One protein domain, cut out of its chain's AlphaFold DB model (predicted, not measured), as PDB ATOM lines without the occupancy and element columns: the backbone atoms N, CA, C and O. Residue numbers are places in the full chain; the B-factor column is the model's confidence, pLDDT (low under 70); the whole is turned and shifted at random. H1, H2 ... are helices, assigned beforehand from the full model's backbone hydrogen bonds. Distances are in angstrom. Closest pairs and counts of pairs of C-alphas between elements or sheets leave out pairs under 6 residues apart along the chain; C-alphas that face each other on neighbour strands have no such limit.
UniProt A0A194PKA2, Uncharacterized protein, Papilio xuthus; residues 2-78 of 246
ATOM      1  N   ASN A   2     -31.047  -1.265 -44.998       48.81
ATOM      2  CA  ASN A   2     -29.659  -1.727 -45.041       48.81
ATOM      3  C   ASN A   2     -29.554  -2.891 -46.036       48.81
ATOM      4  O   ASN A   2     -30.271  -3.878 -45.886       48.81
ATOM      5  N   ASN A   3     -28.683  -2.760 -47.041       64.50
ATOM      6  CA  ASN A   3     -28.391  -3.782 -48.053       64.50
ATOM      7  C   ASN A   3     -27.605  -4.950 -47.431       64.50
ATOM      8  O   ASN A   3     -26.412  -5.102 -47.680       64.50
ATOM      9  N   ILE A   4     -28.250  -5.746 -46.578       66.94
ATOM     10  CA  ILE A   4     -27.668  -6.990 -46.066       66.94
ATOM     11  C   ILE A   4     -27.830  -8.054 -47.163       66.94
ATOM     12  O   ILE A   4     -28.965  -8.311 -47.574       66.94
ATOM     13  N   PRO A   5     -26.740  -8.667 -47.656       74.94
ATOM     14  CA  PRO A   5     -26.826  -9.749 -48.632       74.94
ATOM     15  C   PRO A   5     -27.684 -10.906 -48.102       74.94
ATOM     16  O   PRO A   5     -27.532 -11.334 -46.960       74.94
ATOM     17  N   VAL A   6     -28.593 -11.435 -48.928       76.00
ATOM     18  CA  VAL A   6     -29.516 -12.527 -48.547       76.00
ATOM     19  C   VAL A   6     -28.845 -13.898 -48.721       76.00
ATOM     20  O   VAL A   6     -29.394 -14.835 -49.303       76.00
ATOM     21  N   ASP A   7     -27.624 -14.040 -48.220       82.19
ATOM     22  CA  ASP A   7     -26.917 -15.319 -48.204       82.19
ATOM     23  C   ASP A   7     -27.217 -16.109 -46.915       82.19
ATOM     24  O   ASP A   7     -27.925 -15.648 -46.013       82.19
ATOM     25  N   PHE A   8     -26.771 -17.364 -46.882       83.62
ATOM     26  CA  PHE A   8     -26.975 -18.266 -45.748       83.62
ATOM     27  C   PHE A   8     -26.341 -17.714 -44.461       83.62
ATOM     28  O   PHE A   8     -26.983 -17.713 -43.409       83.62
ATOM     29  N   LEU A   9     -25.104 -17.213 -44.557       83.12
ATOM     30  CA  LEU A   9     -24.318 -16.742 -43.415       83.12
ATOM     31  C   LEU A   9     -24.970 -15.524 -42.762       83.12
ATOM     32  O   LEU A   9     -25.214 -15.534 -41.561       83.12
ATOM     33  N   ASN A  10     -25.358 -14.526 -43.553       83.31
ATOM     34  CA  ASN A  10     -26.000 -13.315 -43.058       83.31
ATOM     35  C   ASN A  10     -27.368 -13.602 -42.433       83.31
ATOM     36  O   ASN A  10     -27.668 -13.092 -41.353       83.31
ATOM     37  N   ARG A  11     -28.197 -14.451 -43.062       80.75
ATOM     38  CA  ARG A  11     -29.494 -14.860 -42.487       80.75
ATOM     39  C   ARG A  11     -29.311 -15.523 -41.129       80.75
ATOM     40  O   ARG A  11     -30.000 -15.181 -40.168       80.75
ATOM     41  N   ARG A  12     -28.366 -16.455 -41.051       85.56
ATOM     42  CA  ARG A  12     -28.078 -17.203 -39.834       85.56
ATOM     43  C   ARG A  12     -27.496 -16.306 -38.739       85.56
ATOM     44  O   ARG A  12     -28.012 -16.315 -37.624       85.56
ATOM     45  N   ASP A  13     -26.521 -15.464 -39.065       83.50
ATOM     46  CA  ASP A  13     -25.895 -14.529 -38.126       83.50
ATOM     47  C   ASP A  13     -26.887 -13.515 -37.566       83.50
ATOM     48  O   ASP A  13     -26.844 -13.204 -36.377       83.50
ATOM     49  N   VAL A  14     -27.813 -13.014 -38.388       83.81
ATOM     50  CA  VAL A  14     -28.877 -12.116 -37.921       83.81
ATOM     51  C   VAL A  14     -29.775 -12.829 -36.910       83.81
ATOM     52  O   VAL A  14     -30.063 -12.261 -35.855       83.81
ATOM     53  N   LEU A  15     -30.193 -14.071 -37.172       80.75
ATOM     54  CA  LEU A  15     -31.031 -14.824 -36.232       80.75
ATOM     55  C   LEU A  15     -30.298 -15.173 -34.932       80.75
ATOM     56  O   LEU A  15     -30.917 -15.149 -33.867       80.75
ATOM     57  N   ILE A  16     -29.000 -15.477 -35.006       80.88
ATOM     58  CA  ILE A  16     -28.168 -15.763 -33.829       80.88
ATOM     59  C   ILE A  16     -27.944 -14.486 -33.013       80.88
ATOM     60  O   ILE A  16     -28.250 -14.476 -31.823       80.88
ATOM     61  N   LYS A  17     -27.493 -13.389 -33.640       80.25
ATOM     62  CA  LYS A  17     -27.230 -12.102 -32.964       80.25
ATOM     63  C   LYS A  17     -28.467 -11.534 -32.274       80.25
ATOM     64  O   LYS A  17     -28.346 -10.927 -31.218       80.25
ATOM     65  N   ASN A  18     -29.651 -11.742 -32.851       79.69
ATOM     66  CA  ASN A  18     -30.917 -11.311 -32.254       79.69
ATOM     67  C   ASN A  18     -31.513 -12.338 -31.279       79.69
ATOM     68  O   ASN A  18     -32.624 -12.141 -30.787       79.69
ATOM     69  N   GLY A  19     -30.825 -13.453 -31.017       71.00
ATOM     70  CA  GLY A  19     -31.307 -14.485 -30.107       71.00
ATOM     71  C   GLY A  19     -32.628 -15.118 -30.553       71.00
ATOM     72  O   GLY A  19     -33.388 -15.587 -29.711       71.00
ATOM     73  N   LEU A  20     -32.926 -15.126 -31.854       77.94
ATOM     74  CA  LEU A  20     -34.125 -15.750 -32.419       77.94
ATOM     75  C   LEU A  20     -33.919 -17.248 -32.635       77.94
ATOM     76  O   LEU A  20     -34.842 -18.033 -32.435       77.94
ATOM     77  N   PHE A  21     -32.698 -17.655 -32.985       73.44
ATOM     78  CA  PHE A  21     -32.371 -19.061 -33.227       73.44
ATOM     79  C   PHE A  21     -32.556 -19.926 -31.965       73.44
ATOM     80  O   PHE A  21     -33.096 -21.023 -32.036       73.44
ATOM     81  N   GLN A  22     -32.223 -19.382 -30.790       68.69
ATOM     82  CA  GLN A  22     -32.438 -20.016 -29.476       68.69
ATOM     83  C   GLN A  22     -33.919 -20.114 -29.053       68.69
ATOM     84  O   GLN A  22     -34.243 -20.828 -28.108       68.69
ATOM     85  N   LEU A  23     -34.840 -19.404 -29.722       70.50
ATOM     86  CA  LEU A  23     -36.279 -19.515 -29.451       70.50
ATOM     87  C   LEU A  23     -36.923 -20.698 -30.192       70.50
ATOM     88  O   LEU A  23     -38.065 -21.062 -29.887       70.50
ATOM     89  N   LEU A  24     -36.210 -21.296 -31.155       75.81
ATOM     90  CA  LEU A  24     -36.670 -22.455 -31.913       75.81
ATOM     91  C   LEU A  24     -36.668 -23.700 -31.021       75.81
ATOM     92  O   LEU A  24     -35.672 -24.064 -30.400       75.81
ATOM     93  N   ARG A  25     -37.817 -24.372 -30.944       70.88
ATOM     94  CA  ARG A  25     -38.035 -25.496 -30.023       70.88
ATOM     95  C   ARG A  25     -37.880 -26.816 -30.741       70.88
ATOM     96  O   ARG A  25     -38.857 -27.537 -30.948       70.88
ATOM     97  N   PHE A  26     -36.645 -27.140 -31.081       76.25
ATOM     98  CA  PHE A  26     -36.368 -28.377 -31.793       76.25
ATOM     99  C   PHE A  26     -36.850 -29.623 -31.038       76.25
ATOM    100  O   PHE A  26     -37.369 -30.527 -31.671       76.25
ATOM    101  N   LEU A  27     -36.833 -29.614 -29.697       70.94
ATOM    102  CA  LEU A  27     -37.369 -30.695 -28.851       70.94
ATOM    103  C   LEU A  27     -38.883 -30.943 -28.977       70.94
ATOM    104  O   LEU A  27     -39.379 -31.945 -28.477       70.94
ATOM    105  N   SER A  28     -39.634 -30.023 -29.586       70.69
ATOM    106  CA  SER A  28     -41.067 -30.218 -29.856       70.69
ATOM    107  C   SER A  28     -41.353 -30.793 -31.242       70.69
ATOM    108  O   SER A  28     -42.512 -31.040 -31.567       70.69
ATOM    109  N   LEU A  29     -40.316 -30.989 -32.057       75.62
ATOM    110  CA  LEU A  29     -40.428 -31.609 -33.367       75.62
ATOM    111  C   LEU A  29     -40.384 -33.131 -33.229       75.62
ATOM    112  O   LEU A  29     -39.700 -33.669 -32.362       75.62
ATOM    113  N   SER A  30     -41.072 -33.834 -34.127       79.94
ATOM    114  CA  SER A  30     -40.754 -35.239 -34.376       79.94
ATOM    115  C   SER A  30     -39.462 -35.340 -35.188       79.94
ATOM    116  O   SER A  30     -39.115 -34.413 -35.924       79.94
ATOM    117  N   VAL A  31     -38.775 -36.484 -35.112       83.31
ATOM    118  CA  VAL A  31     -37.580 -36.753 -35.936       83.31
ATOM    119  C   VAL A  31     -37.892 -36.570 -37.428       83.31
ATOM    120  O   VAL A  31     -37.129 -35.928 -38.140       83.31
ATOM    121  N   ASN A  32     -39.070 -37.015 -37.876       84.56
ATOM    122  CA  ASN A  32     -39.516 -36.832 -39.260       84.56
ATOM    123  C   ASN A  32     -39.655 -35.346 -39.637       84.56
ATOM    124  O   ASN A  32     -39.202 -34.941 -40.701       84.56
ATOM    125  N   SER A  33     -40.224 -34.522 -38.748       84.00
ATOM    126  CA  SER A  33     -40.363 -33.074 -38.991       84.00
ATOM    127  C   SER A  33     -38.999 -32.382 -39.055       84.00
ATOM    128  O   SER A  33     -38.813 -31.431 -39.810       84.00
ATOM    129  N   LEU A  34     -38.030 -32.850 -38.262       86.50
ATOM    130  CA  LEU A  34     -36.659 -32.348 -38.315       86.50
ATOM    131  C   LEU A  34     -35.981 -32.706 -39.646       86.50
ATOM    132  O   LEU A  34     -35.370 -31.834 -40.264       86.50
ATOM    133  N   ASP A  35     -36.111 -33.956 -40.098       86.88
ATOM    134  CA  ASP A  35     -35.562 -34.408 -41.381       86.88
ATOM    135  C   ASP A  35     -36.169 -33.611 -42.560       86.88
ATOM    136  O   ASP A  35     -35.455 -33.264 -43.504       86.88
ATOM    137  N   GLU A  36     -37.459 -33.259 -42.500       88.06
ATOM    138  CA  GLU A  36     -38.116 -32.384 -43.486       88.06
ATOM    139  C   GLU A  36     -37.533 -30.964 -43.503       88.06
ATOM    140  O   GLU A  36     -37.243 -30.430 -44.577       88.06
ATOM    141  N   ILE A  37     -37.307 -30.361 -42.330       85.88
ATOM    142  CA  ILE A  37     -36.708 -29.021 -42.215       85.88
ATOM    143  C   ILE A  37     -35.308 -28.999 -42.831       85.88
ATOM    144  O   ILE A  37     -34.959 -28.054 -43.536       85.88
ATOM    145  N   VAL A  38     -34.512 -30.042 -42.595       86.25
ATOM    146  CA  VAL A  38     -33.111 -30.117 -43.039       86.25
ATOM    147  C   VAL A  38     -32.995 -30.322 -44.544       86.25
ATOM    148  O   VAL A  38     -32.070 -29.800 -45.159       86.25
ATOM    149  N   ARG A  39     -33.950 -31.037 -45.150       86.62
ATOM    150  CA  ARG A  39     -34.027 -31.212 -46.609       86.62
ATOM    151  C   ARG A  39     -34.441 -29.940 -47.350       86.62
ATOM    152  O   ARG A  39     -34.307 -29.891 -48.568       86.62
ATOM    153  N   SER A  40     -34.947 -28.923 -46.650       84.88
ATOM    154  CA  SER A  40     -35.268 -27.637 -47.266       84.88
ATOM    155  C   SER A  40     -33.998 -26.901 -47.695       84.88
ATOM    156  O   SER A  40     -33.088 -26.708 -46.895       84.88
ATOM    157  N   GLU A  41     -33.984 -26.363 -48.917       80.31
ATOM    158  CA  GLU A  41     -32.928 -25.449 -49.397       80.31
ATOM    159  C   GLU A  41     -32.802 -24.178 -48.536       80.31
ATOM    160  O   GLU A  41     -31.786 -23.487 -48.554       80.31
ATOM    161  N   SER A  42     -33.845 -23.867 -47.758       82.12
ATOM    162  CA  SER A  42     -33.873 -22.750 -46.814       82.12
ATOM    163  C   SER A  42     -33.405 -23.116 -45.403       82.12
ATOM    164  O   SER A  42     -33.427 -22.254 -44.520       82.12
ATOM    165  N   SER A  43     -32.993 -24.369 -45.177       83.31
ATOM    166  CA  SER A  43     -32.510 -24.827 -43.878       83.31
ATOM    167  C   SER A  43     -31.344 -23.966 -43.414       83.31
ATOM    168  O   SER A  43     -30.362 -23.759 -44.124       83.31
ATOM    169  N   LEU A  44     -31.461 -23.469 -42.186       86.56
ATOM    170  CA  LEU A  44     -30.408 -22.703 -41.534       86.56
ATOM    171  C   LEU A  44     -29.588 -23.563 -40.577       86.56
ATOM    172  O   LEU A  44     -28.688 -23.028 -39.945       86.56
ATOM    173  N   LEU A  45     -29.890 -24.859 -40.443       85.75
ATOM    174  CA  LEU A  45     -29.169 -25.776 -39.560       85.75
ATOM    175  C   LEU A  45     -27.861 -26.232 -40.203       85.75
ATOM    176  O   LEU A  45     -27.848 -26.689 -41.346       85.75
ATOM    177  N   LEU A  46     -26.768 -26.162 -39.446       86.19
ATOM    178  CA  LEU A  46     -25.522 -26.801 -39.854       86.19
ATOM    179  C   LEU A  46     -25.642 -28.327 -39.691       86.19
ATOM    180  O   LEU A  46     -26.335 -28.788 -38.779       86.19
ATOM    181  N   PRO A  47     -24.923 -29.135 -40.493       84.38
ATOM    182  CA  PRO A  47     -24.989 -30.597 -40.399       84.38
ATOM    183  C   PRO A  47     -24.728 -31.138 -38.985       84.38
ATOM    184  O   PRO A  47     -25.413 -32.043 -38.522       84.38
ATOM    185  N   GLN A  48     -23.783 -30.534 -38.259       81.44
ATOM    186  CA  GLN A  48     -23.449 -30.917 -36.882       81.44
ATOM    187  C   GLN A  48     -24.582 -30.607 -35.889       81.44
ATOM    188  O   GLN A  48     -24.790 -31.343 -34.928       81.44
ATOM    189  N   GLU A  49     -25.334 -29.533 -36.132       82.06
ATOM    190  CA  GLU A  49     -26.467 -29.128 -35.298       82.06
ATOM    191  C   GLU A  49     -27.670 -30.028 -35.530       82.06
ATOM    192  O   GLU A  49     -28.336 -30.418 -34.577       82.06
ATOM    193  N   PHE A  50     -27.918 -30.398 -36.786       86.69
ATOM    194  CA  PHE A  50     -28.918 -31.400 -37.124       86.69
ATOM    195  C   PHE A  50     -28.646 -32.721 -36.397       86.69
ATOM    196  O   PHE A  50     -29.529 -33.221 -35.704       86.69
ATOM    197  N   GLU A  51     -27.421 -33.242 -36.486       83.75
ATOM    198  CA  GLU A  51     -27.025 -34.480 -35.804       83.75
ATOM    199  C   GLU A  51     -27.192 -34.385 -34.285       83.75
ATOM    200  O   GLU A  51     -27.659 -35.325 -33.636       83.75
ATOM    201  N   TYR A  52     -26.847 -33.235 -33.705       81.75
ATOM    202  CA  TYR A  52     -27.039 -32.979 -32.283       81.75
ATOM    203  C   TYR A  52     -28.525 -32.992 -31.898       81.75
ATOM    204  O   TYR A  52     -28.923 -33.722 -30.989       81.75
ATOM    205  N   ILE A  53     -29.361 -32.246 -32.621       83.00
ATOM    206  CA  ILE A  53     -30.803 -32.159 -32.367       83.00
ATOM    207  C   ILE A  53     -31.477 -33.519 -32.570       83.00
ATOM    208  O   ILE A  53     -32.309 -33.917 -31.755       83.00
ATOM    209  N   LYS A  54     -31.113 -34.250 -33.627       86.06
ATOM    210  CA  LYS A  54     -31.648 -35.582 -33.921       86.06
ATOM    211  C   LYS A  54     -31.346 -36.554 -32.787       86.06
ATOM    212  O   LYS A  54     -32.267 -37.170 -32.253       86.06
ATOM    213  N   LYS A  55     -30.093 -36.584 -32.317       83.19
ATOM    214  CA  LYS A  55     -29.702 -37.370 -31.136       83.19
ATOM    215  C   LYS A  55     -30.460 -36.953 -29.878       83.19
ATOM    216  O   LYS A  55     -30.806 -37.822 -29.085       83.19
ATOM    217  N   MET A  56     -30.733 -35.660 -29.684       76.25
ATOM    218  CA  MET A  56     -31.541 -35.183 -28.551       76.25
ATOM    219  C   MET A  56     -33.011 -35.609 -28.637       76.25
ATOM    220  O   MET A  56     -33.617 -35.887 -27.607       76.25
ATOM    221  N   LEU A  57     -33.594 -35.651 -29.836       79.25
ATOM    222  CA  LEU A  57     -34.971 -36.111 -30.044       79.25
ATOM    223  C   LEU A  57     -35.112 -37.623 -29.852       79.25
ATOM    224  O   LEU A  57     -36.114 -38.083 -29.308       79.25
ATOM    225  N   GLU A  58     -34.108 -38.385 -30.280       80.69
ATOM    226  CA  GLU A  58     -34.068 -39.845 -30.142       80.69
ATOM    227  C   GLU A  58     -33.732 -40.290 -28.709       80.69
ATOM    228  O   GLU A  58     -34.208 -41.330 -28.252       80.69
ATOM    229  N   ARG A  59     -32.937 -39.499 -27.974       67.94
ATOM    230  CA  ARG A  59     -32.587 -39.730 -26.566       67.94
ATOM    231  C   ARG A  59     -33.388 -38.793 -25.671       67.94
ATOM    232  O   ARG A  59     -32.892 -37.756 -25.229       67.94
ATOM    233  N   SER A  60     -34.634 -39.153 -25.380       54.78
ATOM    234  CA  SER A  60     -35.402 -38.483 -24.332       54.78
ATOM    235  C   SER A  60     -34.669 -38.621 -22.984       54.78
ATOM    236  O   SER A  60     -34.722 -39.655 -22.330       54.78
ATOM    237  N   ALA A  61     -34.000 -37.534 -22.585       51.88
ATOM    238  CA  ALA A  61     -33.146 -37.343 -21.406       51.88
ATOM    239  C   ALA A  61     -31.644 -37.668 -21.578       51.88
ATOM    240  O   ALA A  61     -31.239 -38.767 -21.935       51.88
ATOM    241  N   LEU A  62     -30.834 -36.671 -21.188       52.88
ATOM    242  CA  LEU A  62     -29.389 -36.703 -20.917       52.88
ATOM    243  C   LEU A  62     -28.449 -36.802 -22.126       52.88
ATOM    244  O   LEU A  62     -27.939 -37.864 -22.463       52.88
ATOM    245  N   CYS A  63     -28.087 -35.640 -22.672       43.88
ATOM    246  CA  CYS A  63     -26.758 -35.398 -23.240       43.88
ATOM    247  C   CYS A  63     -26.337 -33.953 -22.916       43.88
ATOM    248  O   CYS A  63     -26.442 -33.054 -23.749       43.88
ATOM    249  N   SER A  64     -25.868 -33.719 -21.685       50.12
ATOM    250  CA  SER A  64     -24.908 -32.641 -21.450       50.12
ATOM    251  C   SER A  64     -23.590 -33.105 -22.057       50.12
ATOM    252  O   SER A  64     -23.071 -34.133 -21.627       50.12
ATOM    253  N   ASN A  65     -23.129 -32.422 -23.101       44.53
ATOM    254  CA  ASN A  65     -21.734 -32.034 -23.309       44.53
ATOM    255  C   ASN A  65     -21.610 -31.360 -24.687       44.53
ATOM    256  O   ASN A  65     -21.747 -32.001 -25.724       44.53
ATOM    257  N   ASN A  66     -21.327 -30.057 -24.627       50.38
ATOM    258  CA  ASN A  66     -20.566 -29.249 -25.582       50.38
ATOM    259  C   ASN A  66     -21.060 -29.156 -27.034       50.38
ATOM    260  O   ASN A  66     -20.453 -29.766 -27.908       50.38
ATOM    261  N   ILE A  67     -22.039 -28.273 -27.289       46.97
ATOM    262  CA  ILE A  67     -22.073 -27.369 -28.463       46.97
ATOM    263  C   ILE A  67     -22.762 -26.055 -28.023       46.97
ATOM    264  O   ILE A  67     -23.982 -25.929 -28.084       46.97
ATOM    265  N   ASP A  68     -21.983 -25.072 -27.562       48.22
ATOM    266  CA  ASP A  68     -22.466 -23.794 -26.995       48.22
ATOM    267  C   ASP A  68     -22.988 -22.765 -28.027       48.22
ATOM    268  O   ASP A  68     -23.192 -21.598 -27.699       48.22
ATOM    269  N   THR A  69     -23.248 -23.146 -29.283       50.84
ATOM    270  CA  THR A  69     -23.833 -22.220 -30.278       50.84
ATOM    271  C   THR A  69     -25.358 -22.212 -30.301       50.84
ATOM    272  O   THR A  69     -25.953 -21.204 -30.685       50.84
ATOM    273  N   ILE A  70     -26.016 -23.288 -29.858       53.59
ATOM    274  CA  ILE A  70     -27.474 -23.336 -29.707       53.59
ATOM    275  C   ILE A  70     -27.767 -23.436 -28.218       53.59
ATOM    276  O   ILE A  70     -27.851 -24.526 -27.657       53.59
ATOM    277  N   SER A  71     -27.930 -22.284 -27.568       48.94
ATOM    278  CA  SER A  71     -28.482 -22.218 -26.216       48.94
ATOM    279  C   SER A  71     -29.840 -22.932 -26.202       48.94
ATOM    280  O   SER A  71     -30.855 -22.400 -26.655       48.94
ATOM    281  N   THR A  72     -29.858 -24.153 -25.672       52.53
ATOM    282  CA  THR A  72     -31.055 -24.955 -25.401       52.53
ATOM    283  C   THR A  72     -31.662 -24.547 -24.060       52.53
ATOM    284  O   THR A  72     -32.042 -25.388 -23.247       52.53
ATOM    285  N   LEU A  73     -31.748 -23.235 -23.801       51.22
ATOM    286  CA  LEU A  73     -32.416 -22.713 -22.616       51.22
ATOM    287  C   LEU A  73     -33.859 -23.226 -22.608       51.22
ATOM    288  O   LEU A  73     -34.718 -22.789 -23.377       51.22
ATOM    289  N   VAL A  74     -34.123 -24.177 -21.712       52.69
ATOM    290  CA  VAL A  74     -35.465 -24.663 -21.410       52.69
ATOM    291  C   VAL A  74     -36.177 -23.535 -20.674       52.69
ATOM    292  O   VAL A  74     -36.177 -23.470 -19.451       52.69
ATOM    293  N   ILE A  75     -36.753 -22.598 -21.425       55.34
ATOM    294  CA  ILE A  75     -37.592 -21.548 -20.849       55.34
ATOM    295  C   ILE A  75     -38.871 -22.237 -20.347       55.34
ATOM    296  O   ILE A  75     -39.652 -22.724 -21.183       55.34
ATOM    297  N   PRO A  76     -39.119 -22.303 -19.021       51.19
ATOM    298  CA  PRO A  76     -40.308 -22.955 -18.493       51.19
ATOM    299  C   PRO A  76     -41.540 -22.217 -19.017       51.19
ATOM    300  O   PRO A  76     -41.721 -21.017 -18.798       51.19
ATOM    301  N   ARG A  77     -42.396 -22.927 -19.760       53.94
ATOM    302  CA  ARG A  77     -43.677 -22.362 -20.188       53.94
ATOM    303  C   ARG A  77     -44.589 -22.291 -18.972       53.94
ATOM    304  O   ARG A  77     -44.854 -23.307 -18.337       53.94
ATOM    305  N   LYS A  78     -45.149 -21.112 -18.715       58.06
ATOM    306  CA  LYS A  78     -46.412 -21.050 -17.982       58.06
ATOM    307  C   LYS A  78     -47.498 -21.619 -18.903       58.06
ATOM    308  O   LYS A  78     -47.491 -21.281 -20.090       58.06
TER     309      LYS A  78
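Overview. This is residues 2 to 78 of the 246 residues of an uncharacterized protein of Papilio xuthus (UniProt A0A194PKA2). Two helices, H2 and H3, lie side by side as a hairpin, and a third helix, H1, sits away from them, joined to the hairpin by a long loop. After H3 a long stretch with no named element, residues 59 to 78, swings back toward the middle near Ile 70 and then runs out to Lys 78. The printed part has 77 residues with three named helices, H1, H2 and H3 in that order along the chain, and no named strand. Its class is all helix, though these helices hold 31 of the 77 residues, under half. The whole is only just compact, close to loose, with a radius of gyration of the C-alphas of 13.5 A, and elongated, with spans of 43 by 28 by 26 A.

Arrangement. From the first printed residue, Asn 2, the first helix to come is H1, residues 8 to 17. The next is H2, residues 31 to 39, and H1 and H2 are apart, though they follow each other in the chain. The last is H3, residues 47 to 58, and H1 and H3 are apart too. H2 and H3 touch, with 6 pairs of C-alphas within 8 A. Their closest C-alphas are those of Val 31 and Lys 54, 6.4 A apart. Their lines stand at a shallow tilt of 13 degrees and they run opposite ways, a helical hairpin with centres 10.6 A apart. In H1, H2 and H3 every pair of O i and N i+4 is within hydrogen-bond range.

Along the chain. H1 runs from Phe 8, with its C-alpha at (-26.975, -18.266, -45.748), to Lys 17, and is 14.2 A from first to last C-alpha. H2 runs from Val 31, with its C-alpha at (-37.580, -36.753, -35.936), to Arg 39, 12.5 A. H3, the longest with 12 residues, runs from Pro 47 to Glu 58, 16.5 A, and its last C-alpha is at (-34.068, -39.845, -30.142).

Size, cuts and confidence. The two C-alphas farthest apart are those of Asn 3 and Ala 61, at 43.1 A, while the first and last printed C-alphas, of Asn 2 and Lys 78, are 37.2 A apart. The printed part has no cut. The link from H1 to H2, residues 18 to 30, is long with 13 residues, and the link from H2 to H3 is short with 7. The mean pLDDT of the printed part of this model is 72.6, and 24 residues are under 70: residues 2 to 4, residue 22 and residues 59 to 78.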